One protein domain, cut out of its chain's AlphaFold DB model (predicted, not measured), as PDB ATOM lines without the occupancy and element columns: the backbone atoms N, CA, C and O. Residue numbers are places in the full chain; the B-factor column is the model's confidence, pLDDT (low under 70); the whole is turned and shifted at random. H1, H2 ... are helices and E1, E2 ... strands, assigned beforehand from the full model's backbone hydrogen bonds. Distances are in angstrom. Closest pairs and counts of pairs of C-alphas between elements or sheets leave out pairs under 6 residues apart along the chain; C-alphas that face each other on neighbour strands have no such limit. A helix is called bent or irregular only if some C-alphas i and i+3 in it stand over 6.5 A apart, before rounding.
ATOM      1  N   THR A   6     -33.838 -42.723   4.387       83.94
ATOM      2  CA  THR A   6     -33.853 -41.318   3.969       83.94
ATOM      3  C   THR A   6     -32.419 -40.857   3.761       83.94
ATOM      4  O   THR A   6     -31.662 -40.736   4.723       83.94
ATOM      5  N   VAL A   7     -32.032 -40.603   2.511       85.12
ATOM      6  CA  VAL A   7     -30.702 -40.060   2.202       85.12
ATOM      7  C   VAL A   7     -30.655 -38.583   2.589       85.12
ATOM      8  O   VAL A   7     -31.492 -37.799   2.151       85.12
ATOM      9  N   ILE A   8     -29.669 -38.213   3.404       86.19
ATOM     10  CA  ILE A   8     -29.448 -36.836   3.865       86.19
ATOM     11  C   ILE A   8     -28.563 -36.078   2.876       86.19
ATOM     12  O   ILE A   8     -28.811 -34.908   2.591       86.19
ATOM     13  N   GLY A   9     -27.560 -36.756   2.316       85.25
ATOM     14  CA  GLY A   9     -26.691 -36.193   1.290       85.25
ATOM     15  C   GLY A   9     -25.463 -37.049   0.997       85.25
ATOM     16  O   GLY A   9     -25.199 -38.049   1.669       85.25
ATOM     17  N   SER A  10     -24.711 -36.627  -0.018       87.44
ATOM     18  CA  SER A  10     -23.398 -37.161  -0.381       87.44
ATOM     19  C   SER A  10     -22.302 -36.165  -0.029       87.44
ATOM     20  O   SER A  10     -22.384 -34.997  -0.416       87.44
ATOM     21  N   TYR A  11     -21.258 -36.638   0.636       88.62
ATOM     22  CA  TYR A  11     -20.162 -35.823   1.140       88.62
ATOM     23  C   TYR A  11     -18.838 -36.311   0.552       88.62
ATOM     24  O   TYR A  11     -18.544 -37.507   0.628       88.62
ATOM     25  N   PRO A  12     -18.041 -35.421  -0.060       83.56
ATOM     26  CA  PRO A  12     -16.801 -35.818  -0.709       83.56
ATOM     27  C   PRO A  12     -15.687 -36.150   0.285       83.56
ATOM     28  O   PRO A  12     -14.816 -36.952  -0.044       83.56
ATOM     29  N   THR A  13     -15.725 -35.573   1.488       82.00
ATOM     30  CA  THR A  13     -14.727 -35.805   2.536       82.00
ATOM     31  C   THR A  13     -15.327 -36.469   3.770       82.00
ATOM     32  O   THR A  13     -16.503 -36.291   4.104       82.00
ATOM     33  N   GLU A  14     -14.492 -37.218   4.489       80.75
ATOM     34  CA  GLU A  14     -14.838 -37.847   5.758       80.75
ATOM     35  C   GLU A  14     -15.241 -36.774   6.784       80.75
ATOM     36  O   GLU A  14     -16.298 -36.869   7.401       80.75
ATOM     37  N   ARG A  15     -14.472 -35.685   6.902       79.69
ATOM     38  CA  ARG A  15     -14.741 -34.595   7.856       79.69
ATOM     39  C   ARG A  15     -16.133 -33.977   7.697       79.69
ATOM     40  O   ARG A  15     -16.807 -33.719   8.694       79.69
ATOM     41  N   GLU A  16     -16.574 -33.737   6.464       84.44
ATOM     42  CA  GLU A  16     -17.917 -33.204   6.202       84.44
ATOM     43  C   GLU A  16     -19.006 -34.200   6.611       84.44
ATOM     44  O   GLU A  16     -19.982 -33.820   7.264       84.44
ATOM     45  N   ALA A  17     -18.815 -35.482   6.292       85.00
ATOM     46  CA  ALA A  17     -19.732 -36.535   6.711       85.00
ATOM     47  C   ALA A  17     -19.798 -36.649   8.244       85.00
ATOM     48  O   ALA A  17     -20.886 -36.750   8.804       85.00
ATOM     49  N   GLU A  18     -18.662 -36.564   8.940       85.56
ATOM     50  CA  GLU A  18     -18.607 -36.560  10.403       85.56
ATOM     51  C   GLU A  18     -19.401 -35.394  11.001       85.56
ATOM     52  O   GLU A  18     -20.203 -35.606  11.910       85.56
ATOM     53  N   GLN A  19     -19.216 -34.170  10.494       85.25
ATOM     54  CA  GLN A  19     -19.953 -33.003  10.987       85.25
ATOM     55  C   GLN A  19     -21.465 -33.185  10.852       85.25
ATOM     56  O   GLN A  19     -22.221 -32.848  11.767       85.25
ATOM     57  N   VAL A  20     -21.908 -33.747   9.730       88.69
ATOM     58  CA  VAL A  20     -23.325 -34.022   9.478       88.69
ATOM     59  C   VAL A  20     -23.834 -35.091  10.430       88.69
ATOM     60  O   VAL A  20     -24.873 -34.904  11.053       88.69
ATOM     61  N   VAL A  21     -23.097 -36.184  10.601       86.75
ATOM     62  CA  VAL A  21     -23.487 -37.270  11.504       86.75
ATOM     63  C   VAL A  21     -23.554 -36.780  12.952       86.75
ATOM     64  O   VAL A  21     -24.522 -37.079  13.647       86.75
ATOM     65  N   ARG A  22     -22.580 -35.984  13.411       87.44
ATOM     66  CA  ARG A  22     -22.611 -35.358  14.743       87.44
ATOM     67  C   ARG A  22     -23.839 -34.470  14.904       87.44
ATOM     68  O   ARG A  22     -24.536 -34.587  15.903       87.44
ATOM     69  N   ARG A  23     -24.149 -33.651  13.897       88.50
ATOM     70  CA  ARG A  23     -25.357 -32.819  13.890       88.50
ATOM     71  C   ARG A  23     -26.635 -33.657  13.978       88.50
ATOM     72  O   ARG A  23     -27.532 -33.288  14.723       88.50
ATOM     73  N   LEU A  24     -26.713 -34.777  13.258       87.81
ATOM     74  CA  LEU A  24     -27.854 -35.696  13.332       87.81
ATOM     75  C   LEU A  24     -28.004 -36.296  14.735       87.81
ATOM     76  O   LEU A  24     -29.122 -36.403  15.235       87.81
ATOM     77  N   MET A  25     -26.893 -36.645  15.390       85.88
ATOM     78  CA  MET A  25     -26.900 -37.125  16.775       85.88
ATOM     79  C   MET A  25     -27.337 -36.039  17.768       85.88
ATOM     80  O   MET A  25     -28.133 -36.326  18.659       85.88
ATOM     81  N   ASP A  26     -26.872 -34.799  17.595       87.69
ATOM     82  CA  ASP A  26     -27.308 -33.634  18.383       87.69
ATOM     83  C   ASP A  26     -28.808 -33.337  18.203       87.69
ATOM     84  O   ASP A  26     -29.483 -32.932  19.147       87.69
ATOM     85  N   GLU A  27     -29.356 -33.592  17.011       85.81
ATOM     86  CA  GLU A  27     -30.790 -33.461  16.713       85.81
ATOM     87  C   GLU A  27     -31.640 -34.587  17.341       85.81
ATOM     88  O   GLU A  27     -32.867 -34.506  17.365       85.81
ATOM     89  N   GLY A  28     -31.002 -35.620  17.904       84.50
ATOM     90  CA  GLY A  28     -31.665 -36.748  18.562       84.50
ATOM     91  C   GLY A  28     -31.788 -38.004  17.697       84.50
ATOM     92  O   GLY A  28     -32.567 -38.899  18.025       84.50
ATOM     93  N   THR A  29     -31.035 -38.090  16.597       85.00
ATOM     94  CA  THR A  29     -30.935 -39.319  15.798       85.00
ATOM     95  C   THR A  29     -29.993 -40.303  16.483       85.00
ATOM     96  O   THR A  29     -28.841 -39.983  16.779       85.00
ATOM     97  N   ASP A  30     -30.455 -41.530  16.712       84.38
ATOM     98  CA  ASP A  30     -29.600 -42.567  17.266       84.38
ATOM     99  C   ASP A  30     -28.548 -42.999  16.244       84.38
ATOM    100  O   ASP A  30     -28.826 -43.227  15.071       84.38
ATOM    101  N   LYS A  31     -27.325 -43.236  16.721       83.25
ATOM    102  CA  LYS A  31     -26.218 -43.748  15.896       83.25
ATOM    103  C   LYS A  31     -26.518 -45.057  15.158       83.25
ATOM    104  O   LYS A  31     -25.816 -45.385  14.214       83.25
ATOM    105  N   LYS A  32     -27.506 -45.817  15.638       82.69
ATOM    106  CA  LYS A  32     -27.950 -47.097  15.066       82.69
ATOM    107  C   LYS A  32     -28.878 -46.903  13.869       82.69
ATOM    108  O   LYS A  32     -28.936 -47.778  13.014       82.69
ATOM    109  N   ASP A  33     -29.574 -45.771  13.836       85.75
ATOM    110  CA  ASP A  33     -30.463 -45.388  12.743       85.75
ATOM    111  C   ASP A  33     -29.646 -44.760  11.605       85.75
ATOM    112  O   ASP A  33     -30.067 -44.734  10.456       85.75
ATOM    113  N   ILE A  34     -28.445 -44.257  11.894       86.88
ATOM    114  CA  ILE A  34     -27.559 -43.681  10.884       86.88
ATOM    115  C   ILE A  34     -26.867 -44.809  10.124       86.88
ATOM    116  O   ILE A  34     -26.274 -45.707  10.709       86.88
ATOM    117  N   THR A  35     -26.920 -44.731   8.802       86.81
ATOM    118  CA  THR A  35     -26.276 -45.651   7.870       86.81
ATOM    119  C   THR A  35     -25.396 -44.848   6.922       86.81
ATOM    120  O   THR A  35     -25.852 -43.879   6.317       86.81
ATOM    121  N   ILE A  36     -24.135 -45.246   6.764       86.50
ATOM    122  CA  ILE A  36     -23.214 -44.597   5.826       86.50
ATOM    123  C   ILE A  36     -22.861 -45.566   4.717       86.50
ATOM    124  O   ILE A  36     -22.296 -46.634   4.951       86.50
ATOM    125  N   PHE A  37     -23.156 -45.162   3.491       84.12
ATOM    126  CA  PHE A  37     -22.784 -45.899   2.304       84.12
ATOM    127  C   PHE A  37     -21.477 -45.368   1.732       84.12
ATOM    128  O   PHE A  37     -21.250 -44.161   1.645       84.12
ATOM    129  N   THR A  38     -20.614 -46.292   1.327       83.06
ATOM    130  CA  THR A  38     -19.322 -45.975   0.719       83.06
ATOM    131  C   THR A  38     -18.879 -47.099  -0.219       83.06
ATOM    132  O   THR A  38     -19.442 -48.201  -0.205       83.06
ATOM    133  N   ASN A  39     -17.875 -46.818  -1.050       82.94
ATOM    134  CA  ASN A  39     -17.211 -47.818  -1.881       82.94
ATOM    135  C   ASN A  39     -16.412 -48.802  -1.013       82.94
ATOM    136  O   ASN A  39     -15.991 -48.474   0.090       82.94
ATOM    137  N   LYS A  40     -16.139 -49.996  -1.526       78.56
ATOM    138  CA  LYS A  40     -15.266 -50.999  -0.904       78.56
ATOM    139  C   LYS A  40     -13.872 -50.498  -0.534       78.56
ATOM    140  O   LYS A  40     -13.400 -50.827   0.551       78.56
ATOM    141  N   ASP A  41     -13.247 -49.699  -1.392       75.19
ATOM    142  CA  ASP A  41     -11.909 -49.144  -1.167       75.19
ATOM    143  C   ASP A  41     -11.913 -48.222   0.062       75.19
ATOM    144  O   ASP A  41     -11.221 -48.457   1.055       75.19
ATOM    145  N   LYS A  42     -12.825 -47.244   0.049       73.94
ATOM    146  CA  LYS A  42     -13.020 -46.276   1.133       73.94
ATOM    147  C   LYS A  42     -13.587 -46.899   2.404       73.94
ATOM    148  O   LYS A  42     -13.145 -46.567   3.495       73.94
ATOM    149  N   GLY A  43     -14.506 -47.848   2.294       73.50
ATOM    150  CA  GLY A  43     -15.079 -48.551   3.437       73.50
ATOM    151  C   GLY A  43     -14.053 -49.389   4.187       73.50
ATOM    152  O   GLY A  43     -14.090 -49.444   5.413       73.50
ATOM    153  N   ASN A  44     -13.094 -49.996   3.484       73.12
ATOM    154  CA  ASN A  44     -11.999 -50.712   4.133       73.12
ATOM    155  C   ASN A  44     -11.030 -49.747   4.839       73.12
ATOM    156  O   ASN A  44     -10.601 -50.016   5.961       73.12
ATOM    157  N   GLN A  45     -10.745 -48.596   4.218       73.75
ATOM    158  CA  GLN A  45      -9.954 -47.526   4.828       73.75
ATOM    159  C   GLN A  45     -10.629 -46.980   6.097       73.75
ATOM    160  O   GLN A  45      -9.986 -46.865   7.130       73.75
ATOM    161  N   LEU A  46     -11.936 -46.722   6.047       70.81
ATOM    162  CA  LEU A  46     -12.709 -46.096   7.123       70.81
ATOM    163  C   LEU A  46     -13.024 -47.045   8.284       70.81
ATOM    164  O   LEU A  46     -13.144 -46.628   9.434       70.81
ATOM    165  N   ARG A  47     -13.094 -48.350   8.000       70.19
ATOM    166  CA  ARG A  47     -13.231 -49.401   9.017       70.19
ATOM    167  C   ARG A  47     -11.940 -49.627   9.806       70.19
ATOM    168  O   ARG A  47     -12.004 -50.151  10.919       70.19
ATOM    169  N   ASN A  48     -10.801 -49.219   9.248       69.62
ATOM    170  CA  ASN A  48      -9.510 -49.242   9.915       69.62
ATOM    171  C   ASN A  48      -9.101 -47.806  10.287       69.62
ATOM    172  O   ASN A  48      -8.455 -47.147   9.474       69.62
ATOM    173  N   PRO A  49      -9.382 -47.333  11.517       62.66
ATOM    174  CA  PRO A  49      -9.150 -45.938  11.922       62.66
ATOM    175  C   PRO A  49      -7.688 -45.479  11.783       62.66
ATOM    176  O   PRO A  49      -7.416 -44.286  11.730       62.66
ATOM    177  N   ASP A  50      -6.738 -46.411  11.682       61.12
ATOM    178  CA  ASP A  50      -5.323 -46.118  11.434       61.12
ATOM    179  C   ASP A  50      -5.034 -45.603  10.012       61.12
ATOM    180  O   ASP A  50      -4.047 -44.911   9.797       61.12
ATOM    181  N   ASN A  51      -5.905 -45.914   9.045       56.94
ATOM    182  CA  ASN A  51      -5.750 -45.537   7.637       56.94
ATOM    183  C   ASN A  51      -6.644 -44.357   7.240       56.94
ATOM    184  O   ASN A  51      -6.625 -43.947   6.081       56.94
ATOM    185  N   VAL A  52      -7.450 -43.832   8.166       62.06
ATOM    186  CA  VAL A  52      -8.306 -42.671   7.919       62.06
ATOM    187  C   VAL A  52      -7.439 -41.430   8.024       62.06
ATOM    188  O   VAL A  52      -7.225 -40.889   9.105       62.06
ATOM    189  N   ASP A  53      -6.895 -41.016   6.886       57.16
ATOM    190  CA  ASP A  53      -6.134 -39.781   6.775       57.16
ATOM    191  C   ASP A  53      -7.126 -38.610   6.706       57.16
ATOM    192  O   ASP A  53      -7.595 -38.236   5.636       57.16
ATOM    193  N   VAL A  54      -7.499 -38.052   7.867       57.34
ATOM    194  CA  VAL A  54      -8.287 -36.797   7.952       57.34
ATOM    195  C   VAL A  54      -7.363 -35.569   7.847       57.34
ATOM    196  O   VAL A  54      -7.700 -34.457   8.265       57.34
ATOM    197  N   ALA A  55      -6.152 -35.757   7.319       45.06
ATOM    198  CA  ALA A  55      -5.133 -34.730   7.272       45.06
ATOM    199  C   ALA A  55      -5.313 -33.837   6.031       45.06
ATOM    200  O   ALA A  55      -4.842 -34.142   4.940       45.06
ATOM    201  N   ASN A  56      -5.898 -32.658   6.279       40.78
ATOM    202  CA  ASN A  56      -5.864 -31.423   5.475       40.78
ATOM    203  C   ASN A  56      -6.854 -31.296   4.295       40.78
ATOM    204  O   ASN A  56      -7.109 -32.271   3.596       40.78
ATOM    205  N   PRO A  57      -7.392 -30.076   4.028       44.53
ATOM    206  CA  PRO A  57      -6.683 -28.798   4.179       44.53
ATOM    207  C   PRO A  57      -7.532 -27.636   4.730       44.53
ATOM    208  O   PRO A  57      -8.362 -27.083   4.022       44.53
ATOM    209  N   ASP A  58      -7.275 -27.217   5.967       35.38
ATOM    210  CA  ASP A  58      -6.963 -25.813   6.271       35.38
ATOM    211  C   ASP A  58      -6.450 -25.733   7.716       35.38
ATOM    212  O   ASP A  58      -6.924 -26.425   8.616       35.38
ATOM    213  N   VAL A  59      -5.408 -24.933   7.886       45.19
ATOM    214  CA  VAL A  59      -4.697 -24.572   9.115       45.19
ATOM    215  C   VAL A  59      -5.489 -24.713  10.436       45.19
ATOM    216  O   VAL A  59      -6.569 -24.153  10.582       45.19
ATOM    217  N   ASN A  60      -4.865 -25.344  11.450       44.25
ATOM    218  CA  ASN A  60      -5.185 -25.252  12.898       44.25
ATOM    219  C   ASN A  60      -5.911 -26.435  13.599       44.25
ATOM    220  O   ASN A  60      -6.463 -26.239  14.681       44.25
ATOM    221  N   GLY A  61      -5.882 -27.662  13.067       47.47
ATOM    222  CA  GLY A  61      -6.287 -28.857  13.832       47.47
ATOM    223  C   GLY A  61      -5.167 -29.341  14.760       47.47
ATOM    224  O   GLY A  61      -4.047 -29.572  14.308       47.47
ATOM    225  N   THR A  62      -5.433 -29.466  16.058       52.59
ATOM    226  CA  THR A  62      -4.484 -30.037  17.026       52.59
ATOM    227  C   THR A  62      -4.456 -31.562  16.900       52.59
ATOM    228  O   THR A  62      -5.478 -32.167  16.615       52.59
ATOM    229  N   ASP A  63      -3.329 -32.212  17.210       53.25
ATOM    230  CA  ASP A  63      -3.168 -33.690  17.241       53.25
ATOM    231  C   ASP A  63      -4.291 -34.417  18.026       53.25
ATOM    232  O   ASP A  63      -4.649 -35.560  17.768       53.25
ATOM    233  N   LYS A  64      -4.900 -33.696  18.974       54.31
ATOM    234  CA  LYS A  64      -6.019 -34.129  19.814       54.31
ATOM    235  C   LYS A  64      -7.341 -34.319  19.068       54.31
ATOM    236  O   LYS A  64      -8.164 -35.118  19.510       54.31
ATOM    237  N   ASP A  65      -7.557 -33.562  18.001       59.38
ATOM    238  CA  ASP A  65      -8.741 -33.689  17.157       59.38
ATOM    239  C   ASP A  65      -8.672 -35.029  16.410       59.38
ATOM    240  O   ASP A  65      -9.626 -35.806  16.466       59.38
ATOM    241  N   HIS A  66      -7.493 -35.385  15.888       60.81
ATOM    242  CA  HIS A  66      -7.286 -36.598  15.093       60.81
ATOM    243  C   HIS A  66      -7.602 -37.892  15.868       60.81
ATOM    244  O   HIS A  66      -8.234 -38.806  15.339       60.81
ATOM    245  N   ASP A  67      -7.231 -37.968  17.149       63.12
ATOM    246  CA  ASP A  67      -7.562 -39.104  18.027       63.12
ATOM    247  C   ASP A  67      -9.075 -39.213  18.328       63.12
ATOM    248  O   ASP A  67      -9.641 -40.311  18.426       63.12
ATOM    249  N   ASN A  68      -9.754 -38.070  18.448       69.56
ATOM    250  CA  ASN A  68     -11.199 -38.007  18.668       69.56
ATOM    251  C   ASN A  68     -11.980 -38.396  17.400       69.56
ATOM    252  O   ASN A  68     -12.971 -39.124  17.486       69.56
ATOM    253  N   GLU A  69     -11.506 -37.966  16.231       70.94
ATOM    254  CA  GLU A  69     -12.042 -38.321  14.912       70.94
ATOM    255  C   GLU A  69     -11.926 -39.843  14.681       70.94
ATOM    256  O   GLU A  69     -12.912 -40.508  14.356       70.94
ATOM    257  N   LYS A  70     -10.768 -40.450  14.980       73.69
ATOM    258  CA  LYS A  70     -10.573 -41.913  14.902       73.69
ATOM    259  C   LYS A  70     -11.542 -42.697  15.782       73.69
ATOM    260  O   LYS A  70     -12.155 -43.664  15.329       73.69
ATOM    261  N   SER A  71     -11.697 -42.269  17.034       79.19
ATOM    262  CA  SER A  71     -12.605 -42.910  17.994       79.19
ATOM    263  C   SER A  71     -14.069 -42.815  17.549       79.19
ATOM    264  O   SER A  71     -14.857 -43.739  17.767       79.19
ATOM    265  N   PHE A  72     -14.437 -41.711  16.896       81.94
ATOM    266  CA  PHE A  72     -15.764 -41.511  16.328       81.94
ATOM    267  C   PHE A  72     -16.040 -42.484  15.175       81.94
ATOM    268  O   PHE A  72     -17.026 -43.224  15.231       81.94
ATOM    269  N   TRP A  73     -15.149 -42.555  14.182       81.94
ATOM    270  CA  TRP A  73     -15.287 -43.487  13.059       81.94
ATOM    271  C   TRP A  73     -15.272 -44.944  13.507       81.94
ATOM    272  O   TRP A  73     -16.057 -45.754  13.010       81.94
ATOM    273  N   GLU A  74     -14.464 -45.278  14.513       81.31
ATOM    274  CA  GLU A  74     -14.468 -46.610  15.109       81.31
ATOM    275  C   GLU A  74     -15.813 -46.939  15.777       81.31
ATOM    276  O   GLU A  74     -16.307 -48.062  15.639       81.31
ATOM    277  N   SER A  75     -16.449 -45.975  16.454       81.75
ATOM    278  CA  SER A  75     -17.800 -46.161  17.002       81.75
ATOM    279  C   SER A  75     -18.870 -46.262  15.914       81.75
ATOM    280  O   SER A  75     -19.939 -46.818  16.180       81.75
ATOM    281  N   LEU A  76     -18.618 -45.707  14.731       80.75
ATOM    282  CA  LEU A  76     -19.544 -45.687  13.604       80.75
ATOM    283  C   LEU A  76     -19.281 -46.822  12.608       80.75
ATOM    284  O   LEU A  76     -20.016 -46.976  11.639       80.75
ATOM    285  N   LYS A  77     -18.274 -47.666  12.866       81.94
ATOM    286  CA  LYS A  77     -17.854 -48.711  11.928       81.94
ATOM    287  C   LYS A  77     -18.947 -49.725  11.578       81.94
ATOM    288  O   LYS A  77     -18.878 -50.376  10.541       81.94
ATOM    289  N   ASP A  78     -19.909 -49.880  12.485       79.62
ATOM    290  CA  ASP A  78     -21.070 -50.765  12.361       79.62
ATOM    291  C   ASP A  78     -22.157 -50.180  11.444       79.62
ATOM    292  O   ASP A  78     -22.874 -50.922  10.783       79.62
ATOM    293  N   ALA A  79     -22.219 -48.850  11.336       80.56
ATOM    294  CA  ALA A  79     -23.132 -48.141  10.445       80.56
ATOM    295  C   ALA A  79     -22.653 -48.124   8.982       80.56
ATOM    296  O   ALA A  79     -23.402 -47.700   8.099       80.56
ATOM    297  N   PHE A  80     -21.417 -48.560   8.698       79.94
ATOM    298  CA  PHE A  80     -20.922 -48.619   7.325       79.94
ATOM    299  C   PHE A  80     -21.522 -49.782   6.555       79.94
ATOM    300  O   PHE A  80     -21.273 -50.954   6.840       79.94
ATOM    301  N   LEU A  81     -22.214 -49.432   5.479       76.88
ATOM    302  CA  LEU A  81     -22.614 -50.357   4.442       76.88
ATOM    303  C   LEU A  81     -21.739 -50.132   3.217       76.88
ATOM    304  O   LEU A  81     -21.907 -49.187   2.447       76.88
ATOM    305  N   VAL A  82     -20.800 -51.053   3.031       75.69
ATOM    306  CA  VAL A  82     -20.031 -51.133   1.796       75.69
ATOM    307  C   VAL A  82     -20.959 -51.612   0.686       75.69
ATOM    308  O   VAL A  82     -21.486 -52.725   0.748       75.69
ATOM    309  N   ARG A  83     -21.155 -50.774  -0.332       69.06
ATOM    310  CA  ARG A  83     -21.861 -51.157  -1.557       69.06
ATOM    311  C   ARG A  83     -20.833 -51.432  -2.643       69.06
ATOM    312  O   ARG A  83     -20.043 -50.564  -3.002       69.06
ATOM    313  N   ASP A  84     -20.836 -52.672  -3.115       60.44
ATOM    314  CA  ASP A  84     -20.022 -53.113  -4.244       60.44
ATOM    315  C   ASP A  84     -20.752 -52.757  -5.550       60.44
ATOM    316  O   ASP A  84     -21.987 -52.788  -5.600       60.44
ATOM    317  N   ASP A  85     -20.020 -52.379  -6.598       57.41
ATOM    318  CA  ASP A  85     -20.618 -52.010  -7.884       57.41
ATOM    319  C   ASP A  85     -21.327 -53.192  -8.568       57.41
ATOM    320  O   ASP A  85     -22.257 -52.987  -9.355       57.41
ATOM    321  N   GLU A  86     -20.980 -54.423  -8.183       56.69
ATOM    322  CA  GLU A  86     -21.690 -55.638  -8.580       56.69
ATOM    323  C   GLU A  86     -23.154 -55.652  -8.103       56.69
ATOM    324  O   GLU A  86     -24.003 -56.235  -8.776       56.69
ATOM    325  N   TYR A  87     -23.498 -54.940  -7.018       59.19
ATOM    326  CA  TYR A  87     -24.879 -54.835  -6.523       59.19
ATOM    327  C   TYR A  87     -25.822 -54.162  -7.533       59.19
ATOM    328  O   TYR A  87     -26.995 -54.518  -7.618       59.19
ATOM    329  N   TYR A  88     -25.307 -53.220  -8.329       57.16
ATOM    330  CA  TYR A  88     -26.080 -52.513  -9.357       57.16
ATOM    331  C   TYR A  88     -26.197 -53.299 -10.671       57.16
ATOM    332  O   TYR A  88     -26.969 -52.910 -11.545       57.16
ATOM    333  N   ASN A  89     -25.419 -54.375 -10.828       57.16
ATOM    334  CA  ASN A  89     -25.477 -55.278 -11.980       57.16
ATOM    335  C   ASN A  89     -26.330 -56.528 -11.707       57.16
ATOM    336  O   ASN A  89     -26.483 -57.370 -12.595       57.16
ATOM    337  N   ASP A  90     -26.887 -56.666 -10.500       56.78
ATOM    338  CA  ASP A  90     -27.756 -57.787 -10.168       56.78
ATOM    339  C   ASP A  90     -29.094 -57.674 -10.914       56.78
ATOM    340  O   ASP A  90     -29.720 -56.618 -10.972       56.78
ATOM    341  N   SER A  91     -29.555 -58.778 -11.506       54.44
ATOM    342  CA  SER A  91     -30.791 -58.795 -12.302       54.44
ATOM    343  C   SER A  91     -32.064 -58.610 -11.463       54.44
ATOM    344  O   SER A  91     -33.119 -58.336 -12.032       54.44
ATOM    345  N   ASN A  92     -31.979 -58.743 -10.133       56.91
ATOM    346  CA  ASN A  92     -33.047 -58.413  -9.185       56.91
ATOM    347  C   ASN A  92     -32.943 -56.979  -8.633       56.91
ATOM    348  O   ASN A  92     -33.691 -56.627  -7.720       56.91
ATOM    349  N   TYR A  93     -32.029 -56.148  -9.143       53.38
ATOM    350  CA  TYR A  93     -31.927 -54.749  -8.743       53.38
ATOM    351  C   TYR A  93     -33.124 -53.948  -9.273       53.38
ATOM    352  O   TYR A  93     -33.277 -53.742 -10.479       53.38
ATOM    353  N   ILE A  94     -33.975 -53.481  -8.358       56.84
ATOM    354  CA  ILE A  94     -35.086 -52.583  -8.673       56.84
ATOM    355  C   ILE A  94     -34.628 -51.159  -8.373       56.84
ATOM    356  O   ILE A  94     -34.544 -50.747  -7.220       56.84
ATOM    357  N   GLN A  95     -34.338 -50.406  -9.433       55.22
ATOM    358  CA  GLN A  95     -33.915 -49.005  -9.353       55.22
ATOM    359  C   GLN A  95     -34.931 -48.116  -8.610       55.22
ATOM    360  O   GLN A  95     -34.549 -47.123  -8.002       55.22
ATOM    361  N   GLU A  96     -36.216 -48.472  -8.661       53.28
ATOM    362  CA  GLU A  96     -37.317 -47.722  -8.040       53.28
ATOM    363  C   GLU A  96     -37.315 -47.806  -6.503       53.28
ATOM    364  O   GLU A  96     -37.801 -46.887  -5.848       53.28
ATOM    365  N   ASP A  97     -36.721 -48.858  -5.932       58.47
ATOM    366  CA  ASP A  97     -36.577 -49.058  -4.483       58.47
ATOM    367  C   ASP A  97     -35.249 -48.499  -3.938       58.47
ATOM    368  O   ASP A  97     -35.030 -48.475  -2.727       58.47
ATOM    369  N   ASP A  98     -34.342 -48.047  -4.812       66.69
ATOM    370  CA  ASP A  98     -32.998 -47.636  -4.415       66.69
ATOM    371  C   ASP A  98     -32.814 -46.119  -4.508       66.69
ATOM    372  O   ASP A  98     -32.338 -45.563  -5.501       66.69
ATOM    373  N   THR A  99     -33.123 -45.430  -3.406       68.25
ATOM    374  CA  THR A  99     -32.853 -43.992  -3.225       68.25
ATOM    375  C   THR A  99     -31.371 -43.643  -3.385       68.25
ATOM    376  O   THR A  99     -31.020 -42.477  -3.573       68.25
ATOM    377  N   LEU A 100     -30.485 -44.640  -3.317       73.38
ATOM    378  CA  LEU A 100     -29.050 -44.492  -3.504       73.38
ATOM    379  C   LEU A 100     -28.619 -44.464  -4.975       73.38
ATOM    380  O   LEU A 100     -27.480 -44.087  -5.252       73.38
ATOM    381  N   HIS A 101     -29.498 -44.814  -5.922       73.69
ATOM    382  CA  HIS A 101     -29.159 -44.883  -7.346       73.69
ATOM    383  C   HIS A 101     -28.580 -43.566  -7.876       73.69
ATOM    384  O   HIS A 101     -27.591 -43.563  -8.608       73.69
ATOM    385  N   MET A 102     -29.158 -42.436  -7.454       78.50
ATOM    386  CA  MET A 102     -28.702 -41.102  -7.862       78.50
ATOM    387  C   MET A 102     -27.300 -40.752  -7.337       78.50
ATOM    388  O   MET A 102     -26.623 -39.922  -7.932       78.50
ATOM    389  N   TYR A 103     -26.850 -41.418  -6.270       80.88
ATOM    390  CA  TYR A 103     -25.545 -41.214  -5.639       80.88
ATOM    391  C   TYR A 103     -24.523 -42.293  -6.025       80.88
ATOM    392  O   TYR A 103     -23.425 -42.339  -5.471       80.88
ATOM    393  N   ARG A 104     -24.843 -43.172  -6.986       79.44
ATOM    394  CA  ARG A 104     -23.929 -44.229  -7.448       79.44
ATOM    395  C   ARG A 104     -22.613 -43.656  -7.971       79.44
ATOM    396  O   ARG A 104     -21.548 -44.201  -7.695       79.44
ATOM    397  N   ASP A 105     -22.678 -42.568  -8.733       81.12
ATOM    398  CA  ASP A 105     -21.491 -41.900  -9.267       81.12
ATOM    399  C   ASP A 105     -20.640 -41.272  -8.157       81.12
ATOM    400  O   ASP A 105     -19.414 -41.309  -8.235       81.12
ATOM    401  N   ASP A 106     -21.269 -40.763  -7.098       82.56
ATOM    402  CA  ASP A 106     -20.580 -40.236  -5.920       82.56
ATOM    403  C   ASP A 106     -19.911 -41.352  -5.116       82.56
ATOM    404  O   ASP A 106     -18.723 -41.265  -4.806       82.56
ATOM    405  N   LEU A 107     -20.613 -42.463  -4.887       81.00
ATOM    406  CA  LEU A 107     -20.035 -43.660  -4.275       81.00
ATOM    407  C   LEU A 107     -18.848 -44.174  -5.094       81.00
ATOM    408  O   LEU A 107     -17.813 -44.518  -4.532       81.00
ATOM    409  N   LYS A 108     -18.940 -44.165  -6.428       80.69
ATOM    410  CA  LYS A 108     -17.838 -44.569  -7.311       80.69
ATOM    411  C   LYS A 108     -16.627 -43.633  -7.228       80.69
ATOM    412  O   LYS A 108     -15.501 -44.097  -7.378       80.69
ATOM    413  N   LYS A 109     -16.842 -42.341  -6.967       82.50
ATOM    414  CA  LYS A 109     -15.774 -41.359  -6.702       82.50
ATOM    415  C   LYS A 109     -15.178 -41.485  -5.295       82.50
ATOM    416  O   LYS A 109     -14.195 -40.815  -5.003       82.50
ATOM    417  N   GLY A 110     -15.746 -42.341  -4.442       76.75
ATOM    418  CA  GLY A 110     -15.323 -42.516  -3.056       76.75
ATOM    419  C   GLY A 110     -15.972 -41.537  -2.079       76.75
ATOM    420  O   GLY A 110     -15.492 -41.414  -0.957       76.75
ATOM    421  N   HIS A 111     -17.049 -40.853  -2.477       86.88
ATOM    422  CA  HIS A 111     -17.832 -40.019  -1.568       86.88
ATOM    423  C   HIS A 111     -18.590 -40.887  -0.552       86.88
ATOM    424  O   HIS A 111     -18.918 -42.052  -0.807       86.88
ATOM    425  N   LEU A 112     -18.893 -40.300   0.602       85.50
ATOM    426  CA  LEU A 112     -19.669 -40.914   1.669       85.50
ATOM    427  C   LEU A 112     -21.117 -40.441   1.561       85.50
ATOM    428  O   LEU A 112     -21.394 -39.245   1.620       85.50
ATOM    429  N   VAL A 113     -22.057 -41.370   1.431       87.38
ATOM    430  CA  VAL A 113     -23.489 -41.051   1.394       87.38
ATOM    431  C   VAL A 113     -24.086 -41.370   2.754       87.38
ATOM    432  O   VAL A 113     -24.084 -42.525   3.178       87.38
ATOM    433  N   VAL A 114     -24.591 -40.353   3.447       87.81
ATOM    434  CA  VAL A 114     -25.200 -40.509   4.774       87.81
ATOM    435  C   VAL A 114     -26.707 -40.654   4.612       87.81
ATOM    436  O   VAL A 114     -27.361 -39.831   3.967       87.81
ATOM    437  N   ALA A 115     -27.263 -41.695   5.218       87.50
ATOM    438  CA  ALA A 115     -28.687 -41.973   5.239       87.50
ATOM    439  C   ALA A 115     -29.158 -42.318   6.653       87.50
ATOM    440  O   ALA A 115     -28.373 -42.726   7.506       87.50
ATOM    441  N   ILE A 116     -30.455 -42.164   6.889       86.00
ATOM    442  CA  ILE A 116     -31.111 -42.545   8.139       86.00
ATOM    443  C   ILE A 116     -32.116 -43.648   7.824       86.00
ATOM    444  O   ILE A 116     -32.997 -43.465   6.984       86.00
ATOM    445  N   ASP A 117     -31.967 -44.786   8.485       83.75
ATOM    446  CA  ASP A 117     -32.925 -45.881   8.511       83.75
ATOM    447  C   ASP A 117     -34.124 -45.461   9.372       83.75
ATOM    448  O   ASP A 117     -33.983 -45.130  10.550       83.75
ATOM    449  N   ARG A 118     -35.313 -45.407   8.765       70.25
ATOM    450  CA  ARG A 118     -36.571 -45.114   9.471       70.25
ATOM    451  C   ARG A 118     -37.414 -46.366   9.705       70.25
ATOM    452  O   ARG A 118     -38.587 -46.240  10.047       70.25
TER     453      ARG A 118
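This is residues 6 to 118 of the 206 residues of the protein "Heat induced stress protein YflT" of Alkalibacterium thalassium (UniProt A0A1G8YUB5). A twisted four-stranded sheet forms the core of three layers, with H1 and H2 over one face and H5 over the other. Residues 57 to 64 and 89 to 97 stick out at opposite ends of the long axis. The printed part has 113 residues, with named elements in the order E1 H1 E2 H2 H3 E3 H4 H5 E4, class mixed. The mixed sheet runs E1 E4 E2 E3; the whole is compact, radius of gyration of the C-alphas 14.5 A, spanning 48 by 30 by 22 A.

Find C-alpha 6 at (-33.853, -41.318, 3.969), where E1, residues 6 to 11, begins. E4, residues 112 to 117, runs 15.7 A to C-alpha 117 at (-32.925, -45.881, 8.511). Look for E2 at residues 34 to 38 and E3 at 80 to 82. The helices are H1, 14 to 26, 18.2 A; H2, 40 to 47; H3, 63 to 76, 20.6 A; H4, 85 to 89; and H5, 101 to 108, irregular, with C-alphas 102 and 105 7.4 A apart.

Within hydrogen-bond range, find N 8 and O 114, 2.9 A, between antiparallel E1 and E4; N 35 and O 115, 2.8 A, between antiparallel E4 and E2; and N 81 and O 36, 2.8 A, between parallel E2 and E3. H1 lies over E4, height 9.5 A, closest C-alphas Ala 17 and Leu 112, 6.7 A. H5 lies over E4 on the opposite face, height 8.3 A. E1, H1, E2 form a split strand-helix-strand unit, E4 between the strands, and E2, H2, H3, E3 an unsplit one; both crossovers are right-handed. H3 touches H2 only just, with 3 pairs of C-alphas within 8 A, by residues 73 to 74 alone; Arg 47 and Glu 74 have the closest C-alphas, 6.8 A. H4 is close to but not clearly touching H5. Every O i to N i+4 pair is within range in H1 and H2, 8 of 10 in H3, 2 of 4 in H5 and 0 of 1 in H4, where 2 of 2 O i to N i+3 pairs are.

The printed part has no cut; the C-alphas farthest apart, Asn 60 and Ser 91, are 49.2 A apart. The links H2 to H3 and H4 to H5 are long. Look for pLDDT under 70 at residues 48 to 68 and 83 to 99.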